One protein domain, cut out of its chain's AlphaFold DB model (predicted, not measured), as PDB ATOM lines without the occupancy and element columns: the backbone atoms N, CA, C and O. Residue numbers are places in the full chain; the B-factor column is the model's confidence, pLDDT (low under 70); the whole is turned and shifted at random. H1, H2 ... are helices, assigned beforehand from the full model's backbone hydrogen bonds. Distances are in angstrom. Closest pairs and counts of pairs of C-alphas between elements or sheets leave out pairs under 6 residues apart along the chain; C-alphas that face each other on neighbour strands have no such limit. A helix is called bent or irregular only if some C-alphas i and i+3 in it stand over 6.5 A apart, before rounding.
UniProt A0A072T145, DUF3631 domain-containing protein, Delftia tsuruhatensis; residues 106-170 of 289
ATOM      1  N   LEU A 106     158.199 140.075 187.231       92.31
ATOM      2  CA  LEU A 106     157.167 140.967 186.705       92.31
ATOM      3  C   LEU A 106     155.926 141.007 187.609       92.31
ATOM      4  O   LEU A 106     155.447 142.092 187.924       92.31
ATOM      5  N   ARG A 107     155.442 139.852 188.090       92.06
ATOM      6  CA  ARG A 107     154.313 139.789 189.036       92.06
ATOM      7  C   ARG A 107     154.607 140.551 190.324       92.06
ATOM      8  O   ARG A 107     153.755 141.311 190.770       92.06
ATOM      9  N   SER A 108     155.802 140.393 190.898       94.56
ATOM     10  CA  SER A 108     156.200 141.130 192.104       94.56
ATOM     11  C   SER A 108     156.217 142.643 191.874       94.56
ATOM     12  O   SER A 108     155.729 143.394 192.715       94.56
ATOM     13  N   ARG A 109     156.724 143.096 190.721       95.12
ATOM     14  CA  ARG A 109     156.724 144.517 190.347       95.12
ATOM     15  C   ARG A 109     155.318 145.072 190.140       95.12
ATOM     16  O   ARG A 109     155.029 146.151 190.643       95.12
ATOM     17  N   ILE A 110     154.453 144.339 189.435       94.25
ATOM     18  CA  ILE A 110     153.050 144.729 189.226       94.25
ATOM     19  C   ILE A 110     152.332 144.819 190.572       94.25
ATOM     20  O   ILE A 110     151.665 145.811 190.837       94.25
ATOM     21  N   LEU A 111     152.512 143.828 191.453       95.25
ATOM     22  CA  LEU A 111     151.905 143.846 192.782       95.25
ATOM     23  C   LEU A 111     152.376 145.054 193.599       95.25
ATOM     24  O   LEU A 111     151.551 145.743 194.191       95.25
ATOM     25  N   LYS A 112     153.686 145.334 193.609       96.38
ATOM     26  CA  LYS A 112     154.236 146.502 194.304       96.38
ATOM     27  C   LYS A 112     153.644 147.803 193.761       96.38
ATOM     28  O   LYS A 112     153.186 148.615 194.552       96.38
ATOM     29  N   PHE A 113     153.591 147.956 192.438       95.88
ATOM     30  CA  PHE A 113     152.973 149.111 191.786       95.88
ATOM     31  C   PHE A 113     151.505 149.280 192.199       95.88
ATOM     32  O   PHE A 113     151.110 150.352 192.639       95.88
ATOM     33  N   VAL A 114     150.703 148.213 192.135       94.44
ATOM     34  CA  VAL A 114     149.288 148.275 192.530       94.44
ATOM     35  C   VAL A 114     149.140 148.661 194.001       94.44
ATOM     36  O   VAL A 114     148.266 149.455 194.316       94.44
ATOM     37  N   ILE A 115     149.990 148.149 194.898       95.88
ATOM     38  CA  ILE A 115     149.968 148.522 196.322       95.88
ATOM     39  C   ILE A 115     150.290 150.010 196.510       95.88
ATOM     40  O   ILE A 115     149.599 150.677 197.278       95.88
ATOM     41  N   ASP A 116     151.305 150.517 195.809       96.00
ATOM     42  CA  ASP A 116     151.772 151.902 195.937       96.00
ATOM     43  C   ASP A 116     150.752 152.915 195.411       96.00
ATOM     44  O   ASP A 116     150.575 153.978 196.001       96.00
ATOM     45  N   TYR A 117     150.057 152.571 194.325       95.56
ATOM     46  CA  TYR A 117     149.139 153.470 193.625       95.56
ATOM     47  C   TYR A 117     147.659 153.118 193.826       95.56
ATOM     48  O   TYR A 117     146.804 153.702 193.165       95.56
ATOM     49  N   LYS A 118     147.318 152.202 194.747       94.50
ATOM     50  CA  LYS A 118     145.942 151.697 194.929       94.50
ATOM     51  C   LYS A 118     144.903 152.810 195.095       94.50
ATOM     52  O   LYS A 118     143.818 152.707 194.541       94.50
ATOM     53  N   ASP A 119     145.236 153.861 195.847       92.81
ATOM     54  CA  ASP A 119     144.296 154.932 196.182       92.81
ATOM     55  C   ASP A 119     144.110 155.885 194.996       92.81
ATOM     56  O   ASP A 119     143.033 156.446 194.826       92.81
ATOM     57  N   ALA A 120     145.138 156.045 194.156       90.75
ATOM     58  CA  ALA A 120     145.034 156.773 192.896       90.75
ATOM     59  C   ALA A 120     144.203 155.974 191.882       90.75
ATOM     60  O   ALA A 120     143.236 156.493 191.342       90.75
ATOM     61  N   LEU A 121     144.505 154.683 191.712       91.56
ATOM     62  CA  LEU A 121     143.764 153.790 190.817       91.56
ATOM     63  C   LEU A 121     142.291 153.640 191.228       91.56
ATOM     64  O   LEU A 121     141.425 153.535 190.371       91.56
ATOM     65  N   ALA A 122     141.989 153.634 192.530       89.19
ATOM     66  CA  ALA A 122     140.617 153.528 193.025       89.19
ATOM     67  C   ALA A 122     139.787 154.804 192.815       89.19
ATOM     68  O   ALA A 122     138.560 154.716 192.792       89.19
ATOM     69  N   LYS A 123     140.434 155.972 192.699       89.19
ATOM     70  CA  LYS A 123     139.757 157.230 192.350       89.19
ATOM     71  C   LYS A 123     139.379 157.289 190.873       89.19
ATOM     72  O   LYS A 123     138.425 157.983 190.551       89.19
ATOM     73  N   GLY A 124     140.098 156.550 190.032       84.56
ATOM     74  CA  GLY A 124     139.955 156.598 188.585       84.56
ATOM     75  C   GLY A 124     140.631 157.820 187.970       84.56
ATOM     76  O   GLY A 124     141.456 158.486 188.611       84.56
ATOM     77  N   TRP A 125     140.306 158.086 186.709       87.81
ATOM     78  CA  TRP A 125     140.886 159.176 185.937       87.81
ATOM     79  C   TRP A 125     139.849 159.897 185.068       87.81
ATOM     80  O   TRP A 125     139.332 159.333 184.109       87.81
ATOM     81  N   ASP A 126     139.593 161.169 185.384       83.00
ATOM     82  CA  ASP A 126     138.546 161.963 184.723       83.00
ATOM     83  C   ASP A 126     139.073 162.828 183.564       83.00
ATOM     84  O   ASP A 126     138.311 163.244 182.693       83.00
ATOM     85  N   GLU A 127     140.377 163.123 183.527       87.69
ATOM     86  CA  GLU A 127     140.980 163.924 182.453       87.69
ATOM     87  C   GLU A 127     141.195 163.037 181.219       87.69
ATOM     88  O   GLU A 127     142.277 162.501 180.984       87.69
ATOM     89  N   MET A 128     140.138 162.825 180.446       88.06
ATOM     90  CA  MET A 128     140.141 161.983 179.249       88.06
ATOM     91  C   MET A 128     140.151 162.845 177.973       88.06
ATOM     92  O   MET A 128     139.608 163.953 177.990       88.06
ATOM     93  N   PRO A 129     140.732 162.368 176.854       88.19
ATOM     94  CA  PRO A 129     140.614 163.054 175.567       88.19
ATOM     95  C   PRO A 129     139.141 163.200 175.156       88.19
ATOM     96  O   PRO A 129     138.395 162.217 175.158       88.19
ATOM     97  N   GLN A 130     138.721 164.419 174.810       83.88
ATOM     98  CA  GLN A 130     137.319 164.743 174.506       83.88
ATOM     99  C   GLN A 130     136.843 164.135 173.182       83.88
ATOM    100  O   GLN A 130     135.646 163.981 172.959       83.88
ATOM    101  N   GLU A 131     137.780 163.771 172.313       81.75
ATOM    102  CA  GLU A 131     137.540 163.126 171.027       81.75
ATOM    103  C   GLU A 131     137.038 161.682 171.186       81.75
ATOM    104  O   GLU A 131     136.452 161.114 170.260       81.75
ATOM    105  N   LEU A 132     137.248 161.071 172.357       80.25
ATOM    106  CA  LEU A 132     136.723 159.749 172.677       80.25
ATOM    107  C   LEU A 132     135.243 159.853 173.065       80.25
ATOM    108  O   LEU A 132     134.868 160.645 173.923       80.25
ATOM    109  N   SER A 133     134.400 158.989 172.499       79.38
ATOM    110  CA  SER A 133     133.013 158.828 172.966       79.38
ATOM    111  C   SER A 133     132.960 158.308 174.406       79.38
ATOM    112  O   SER A 133     133.876 157.603 174.825       79.38
ATOM    113  N   ASP A 134     131.853 158.531 175.123       79.25
ATOM    114  CA  ASP A 134     131.650 158.053 176.507       79.25
ATOM    115  C   ASP A 134     132.060 156.584 176.693       79.25
ATOM    116  O   ASP A 134     132.767 156.214 177.624       79.25
ATOM    117  N   ARG A 135     131.685 155.728 175.735       80.31
ATOM    118  CA  ARG A 135     132.009 154.299 175.776       80.31
ATOM    119  C   ARG A 135     133.504 154.025 175.595       80.31
ATOM    120  O   ARG A 135     134.034 153.095 176.194       80.31
ATOM    121  N   GLN A 136     134.168 154.773 174.719       87.25
ATOM    122  CA  GLN A 136     135.614 154.656 174.532       87.25
ATOM    123  C   GLN A 136     136.353 155.186 175.756       87.25
ATOM    124  O   GLN A 136     137.328 154.563 176.164       87.25
ATOM    125  N   GLN A 137     135.860 156.267 176.361       90.62
ATOM    126  CA  GLN A 137     136.394 156.775 177.615       90.62
ATOM    127  C   GLN A 137     136.300 155.704 178.708       90.62
ATOM    128  O   GLN A 137     137.333 155.326 179.252       90.62
ATOM    129  N   ASP A 138     135.128 155.098 178.922       88.81
ATOM    130  CA  ASP A 138     134.965 154.005 179.893       88.81
ATOM    131  C   ASP A 138     135.948 152.836 179.654       88.81
ATOM    132  O   ASP A 138     136.483 152.251 180.595       88.81
ATOM    133  N   ASN A 139     136.189 152.472 178.388       91.00
ATOM    134  CA  ASN A 139     137.098 151.378 178.034       91.00
ATOM    135  C   ASN A 139     138.571 151.721 178.313       91.00
ATOM    136  O   ASN A 139     139.342 150.844 178.710       91.00
ATOM    137  N   TRP A 140     138.976 152.965 178.042       94.06
ATOM    138  CA  TRP A 140     140.368 153.415 178.121       94.06
ATOM    139  C   TRP A 140     140.757 153.970 179.492       94.06
ATOM    140  O   TRP A 140     141.949 153.965 179.810       94.06
ATOM    141  N   GLU A 141     139.790 154.385 180.313       93.38
ATOM    142  CA  GLU A 141     140.010 154.967 181.642       93.38
ATOM    143  C   GLU A 141     140.966 154.124 182.503       93.38
ATOM    144  O   GLU A 141     141.962 154.685 182.971       93.38
ATOM    145  N   PRO A 142     140.827 152.784 182.606       92.19
ATOM    146  CA  PRO A 142     141.726 152.004 183.452       92.19
ATOM    147  C   PRO A 142     143.180 152.032 182.966       92.19
ATOM    148  O   PRO A 142     144.114 152.014 183.770       92.19
ATOM    149  N   LEU A 143     143.399 152.067 181.646       94.00
ATOM    150  CA  LEU A 143     144.743 152.122 181.064       94.00
ATOM    151  C   LEU A 143     145.357 153.515 181.207       94.00
ATOM    152  O   LEU A 143     146.552 153.622 181.484       94.00
ATOM    153  N   LEU A 144     144.548 154.565 181.062       95.06
ATOM    154  CA  LEU A 144     144.979 155.949 181.232       95.06
ATOM    155  C   LEU A 144     145.284 156.272 182.697       95.06
ATOM    156  O   LEU A 144     146.315 156.886 182.973       95.06
ATOM    157  N   ALA A 145     144.497 155.753 183.642       94.50
ATOM    158  CA  ALA A 145     144.783 155.839 185.073       94.50
ATOM    159  C   ALA A 145     146.131 155.182 185.428       94.50
ATOM    160  O   ALA A 145     146.947 155.758 186.157       94.50
ATOM    161  N   ILE A 146     146.412 153.995 184.870       94.88
ATOM    162  CA  ILE A 146     147.714 153.325 185.028       94.88
ATOM    163  C   ILE A 146     148.834 154.170 184.411       94.88
ATOM    164  O   ILE A 146     149.867 154.370 185.051       94.88
ATOM    165  N   ALA A 147     148.642 154.674 183.190       95.00
ATOM    166  CA  ALA A 147     149.633 155.483 182.490       95.00
ATOM    167  C   ALA A 147     149.961 156.770 183.258       95.00
ATOM    168  O   ALA A 147     151.133 157.107 183.413       95.00
ATOM    169  N   LYS A 148     148.952 157.425 183.840       93.44
ATOM    170  CA  LYS A 148     149.141 158.608 184.682       93.44
ATOM    171  C   LYS A 148     149.989 158.318 185.915       93.44
ATOM    172  O   LYS A 148     150.874 159.106 186.243       93.44
ATOM    173  N   CYS A 149     149.780 157.175 186.568       94.31
ATOM    174  CA  CYS A 149     150.600 156.751 187.708       94.31
ATOM    175  C   CYS A 149     152.074 156.511 187.328       94.31
ATOM    176  O   CYS A 149     152.950 156.578 188.187       94.31
ATOM    177  N   LEU A 150     152.363 156.233 186.051       93.06
ATOM    178  CA  LEU A 150     153.725 156.077 185.528       93.06
ATOM    179  C   LEU A 150     154.372 157.411 185.120       93.06
ATOM    180  O   LEU A 150     155.576 157.440 184.861       93.06
ATOM    181  N   GLY A 151     153.603 158.501 185.095       93.06
ATOM    182  CA  GLY A 151     154.060 159.850 184.779       93.06
ATOM    183  C   GLY A 151     153.457 160.418 183.493       93.06
ATOM    184  O   GLY A 151     152.845 159.718 182.690       93.06
ATOM    185  N   GLU A 152     153.663 161.719 183.296       93.56
ATOM    186  CA  GLU A 152     153.014 162.492 182.231       93.56
ATOM    187  C   GLU A 152     153.358 162.001 180.818       93.56
ATOM    188  O   GLU A 152     152.485 161.896 179.964       93.56
ATOM    189  N   GLU A 153     154.613 161.613 180.581       96.56
ATOM    190  CA  GLU A 153     155.049 161.085 179.281       96.56
ATOM    191  C   GLU A 153     154.288 159.803 178.897       96.56
ATOM    192  O   GLU A 153     153.915 159.605 177.740       96.56
ATOM    193  N   TRP A 154     154.046 158.917 179.867       95.75
ATOM    194  CA  TRP A 154     153.309 157.676 179.630       95.75
ATOM    195  C   TRP A 154     151.829 157.936 179.404       95.75
ATOM    196  O   TRP A 154     151.234 157.295 178.540       95.75
ATOM    197  N   TYR A 155     151.258 158.882 180.146       95.56
ATOM    198  CA  TYR A 155     149.885 159.325 179.946       95.56
ATOM    199  C   TYR A 155     149.671 159.869 178.525       95.56
ATOM    200  O   TYR A 155     148.786 159.381 177.826       95.56
ATOM    201  N   GLN A 156     150.542 160.759 178.038       95.50
ATOM    202  CA  GLN A 156     150.458 161.295 176.672       95.50
ATOM    203  C   GLN A 156     150.530 160.193 175.605       95.50
ATOM    204  O   GLN A 156     149.669 160.123 174.730       95.50
ATOM    205  N   LYS A 157     151.485 159.258 175.726       96.56
ATOM    206  CA  LYS A 157     151.585 158.104 174.811       96.56
ATOM    207  C   LYS A 157     150.338 157.225 174.833       96.56
ATOM    208  O   LYS A 157     149.955 156.670 173.805       96.56
ATOM    209  N   ALA A 158     149.726 157.052 176.002       95.94
ATOM    210  CA  ALA A 158     148.509 156.267 176.134       95.94
ATOM    211  C   ALA A 158     147.301 156.986 175.507       95.94
ATOM    212  O   ALA A 158     146.514 156.326 174.834       95.94
ATOM    213  N   CYS A 159     147.197 158.314 175.633       94.50
ATOM    214  CA  CYS A 159     146.190 159.118 174.932       94.50
ATOM    215  C   CYS A 159     146.345 159.013 173.409       94.50
ATOM    216  O   CYS A 159     145.379 158.707 172.716       94.50
ATOM    217  N   GLU A 160     147.564 159.178 172.887       95.19
ATOM    218  CA  GLU A 160     147.850 159.012 171.455       95.19
ATOM    219  C   GLU A 160     147.475 157.609 170.955       95.19
ATOM    220  O   GLU A 160     146.859 157.454 169.897       95.19
ATOM    221  N   ALA A 161     147.814 156.569 171.726       95.06
ATOM    222  CA  ALA A 161     147.450 155.195 171.401       95.06
ATOM    223  C   ALA A 161     145.929 154.982 171.414       95.06
ATOM    224  O   ALA A 161     145.415 154.290 170.534       95.06
ATOM    225  N   ALA A 162     145.216 155.584 172.371       93.81
ATOM    226  CA  ALA A 162     143.763 155.508 172.471       93.81
ATOM    227  C   ALA A 162     143.077 156.147 171.262       93.81
ATOM    228  O   ALA A 162     142.240 155.500 170.632       93.81
ATOM    229  N   LEU A 163     143.476 157.370 170.900       89.50
ATOM    230  CA  LEU A 163     142.941 158.095 169.746       89.50
ATOM    231  C   LEU A 163     143.170 157.309 168.453       89.50
ATOM    232  O   LEU A 163     142.216 156.959 167.761       89.50
ATOM    233  N   LYS A 164     144.417 156.904 168.194       89.94
ATOM    234  CA  LYS A 164     144.768 156.131 166.998       89.94
ATOM    235  C   LYS A 164     144.035 154.791 166.925       89.94
ATOM    236  O   LYS A 164     143.620 154.363 165.850       89.94
ATOM    237  N   ASN A 165     143.881 154.107 168.057       91.44
ATOM    238  CA  ASN A 165     143.127 152.861 168.110       91.44
ATOM    239  C   ASN A 165     141.651 153.086 167.784       91.44
ATOM    240  O   ASN A 165     141.068 152.310 167.031       91.44
ATOM    241  N   CYS A 166     141.054 154.143 168.329       82.81
ATOM    242  CA  CYS A 166     139.661 154.484 168.085       82.81
ATOM    243  C   CYS A 166     139.417 154.877 166.624       82.81
ATOM    244  O   CYS A 166     138.393 154.488 166.073       82.81
ATOM    245  N   GLU A 167     140.364 155.561 165.983       76.94
ATOM    246  CA  GLU A 167     140.331 155.846 164.545       76.94
ATOM    247  C   GLU A 167     140.426 154.565 163.699       76.94
ATOM    248  O   GLU A 167     139.609 154.356 162.804       76.94
ATOM    249  N   GLU A 168     141.384 153.673 163.989       76.25
ATOM    250  CA  GLU A 168     141.589 152.430 163.220       76.25
ATOM    251  C   GLU A 168     140.444 151.420 163.407       76.25
ATOM    252  O   GLU A 168     140.150 150.630 162.509       76.25
ATOM    253  N   THR A 169     139.805 151.429 164.577       73.25
ATOM    254  CA  THR A 169     138.738 150.484 164.955       73.25
ATOM    255  C   THR A 169     137.345 151.089 164.870       73.25
ATOM    256  O   THR A 169     136.357 150.410 165.180       73.25
ATOM    257  N   ALA A 170     137.250 152.349 164.433       64.75
ATOM    258  CA  ALA A 170     135.983 152.945 164.072       64.75
ATOM    259  C   ALA A 170     135.298 152.002 163.076       64.75
ATOM    260  O   ALA A 170     135.940 151.546 162.120       64.75
TER     261      ALA A 170
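What this domain is: This is residues 106 to 170 of the 289 residues of the protein "DUF3631 domain-containing protein" of Delftia tsuruhatensis (UniProt A0A072T145). A helical hairpin, H2 and H3, makes the body of this domain, and a sharply kinked helix, H1, sits at one end of it: the residues of H1 after its kink pack on the second half of H2, while residues 106 to 112 stick out free. From the end of H1 a link without a named element runs back to the far end of the hairpin, where H2 starts. The printed part has 65 residues with three named helices, in the order H1, H2, H3, and no named strand; the class is all helix. The whole is only just compact, close to loose, with a radius of gyration of the C-alphas of 12.5 A, and it is elongated, spanning 36 by 22 by 19 A.

How they stand to each other: Begin with H1, residues 106 to 123, where residues 106 to 112 stand free. Near residue 117 you will find a kink of 66 degrees, and H1 is irregular there: C-alphas 116 and 119 are 8.1 A apart. Next comes H2, residues 134 to 149, with a kink of 48 degrees near residue 141; it too is irregular, with C-alphas 139 and 142 at 7.2 A. H1 touches H2 with residues 117 to 121 alone, and H2 meets this touch with residues 142 to 149 alone; their closest C-alphas are those of Leu 121 and Ala 145, 6.2 A apart. Their lines stand at a steep tilt of 62 degrees, opposite ways. H3, residues 152 to 169, touches H2, and their closest C-alphas, those of Ala 147 and Tyr 155, are 4.6 A apart. These two form a helical hairpin, at a shallow tilt of 27 degrees, opposite ways. H1 and H3 are apart. In H3 every O i to N i+4 pair is within hydrogen-bond range; in H1 it is 12 of 14 pairs and in H2 10 of 12.

Where its parts are: Find C-alpha 106 at (157.167, 140.967, 186.705); from there H1 runs to residue 123, 24.5 A from first to last C-alpha. Look next at C-alpha 134, at (131.650, 158.053, 176.507), where H2 begins; it covers 22.1 A to Cys 149. H3 starts at Glu 152 and runs 25.4 A to C-alpha 169 at (138.738, 150.484, 164.955).

The domain as a whole: The two C-alphas farthest apart are those of Ser 108 and Ala 170, at 36.5 A. The printed part has no cut. The link from H1 to H2 is short, with 10 residues, and the link from H2 to H3 is tight, with 2. In the B-factor column the mean pLDDT of the printed part is 90.3, and residue 170 is the one printed residue under 70 in this predicted model.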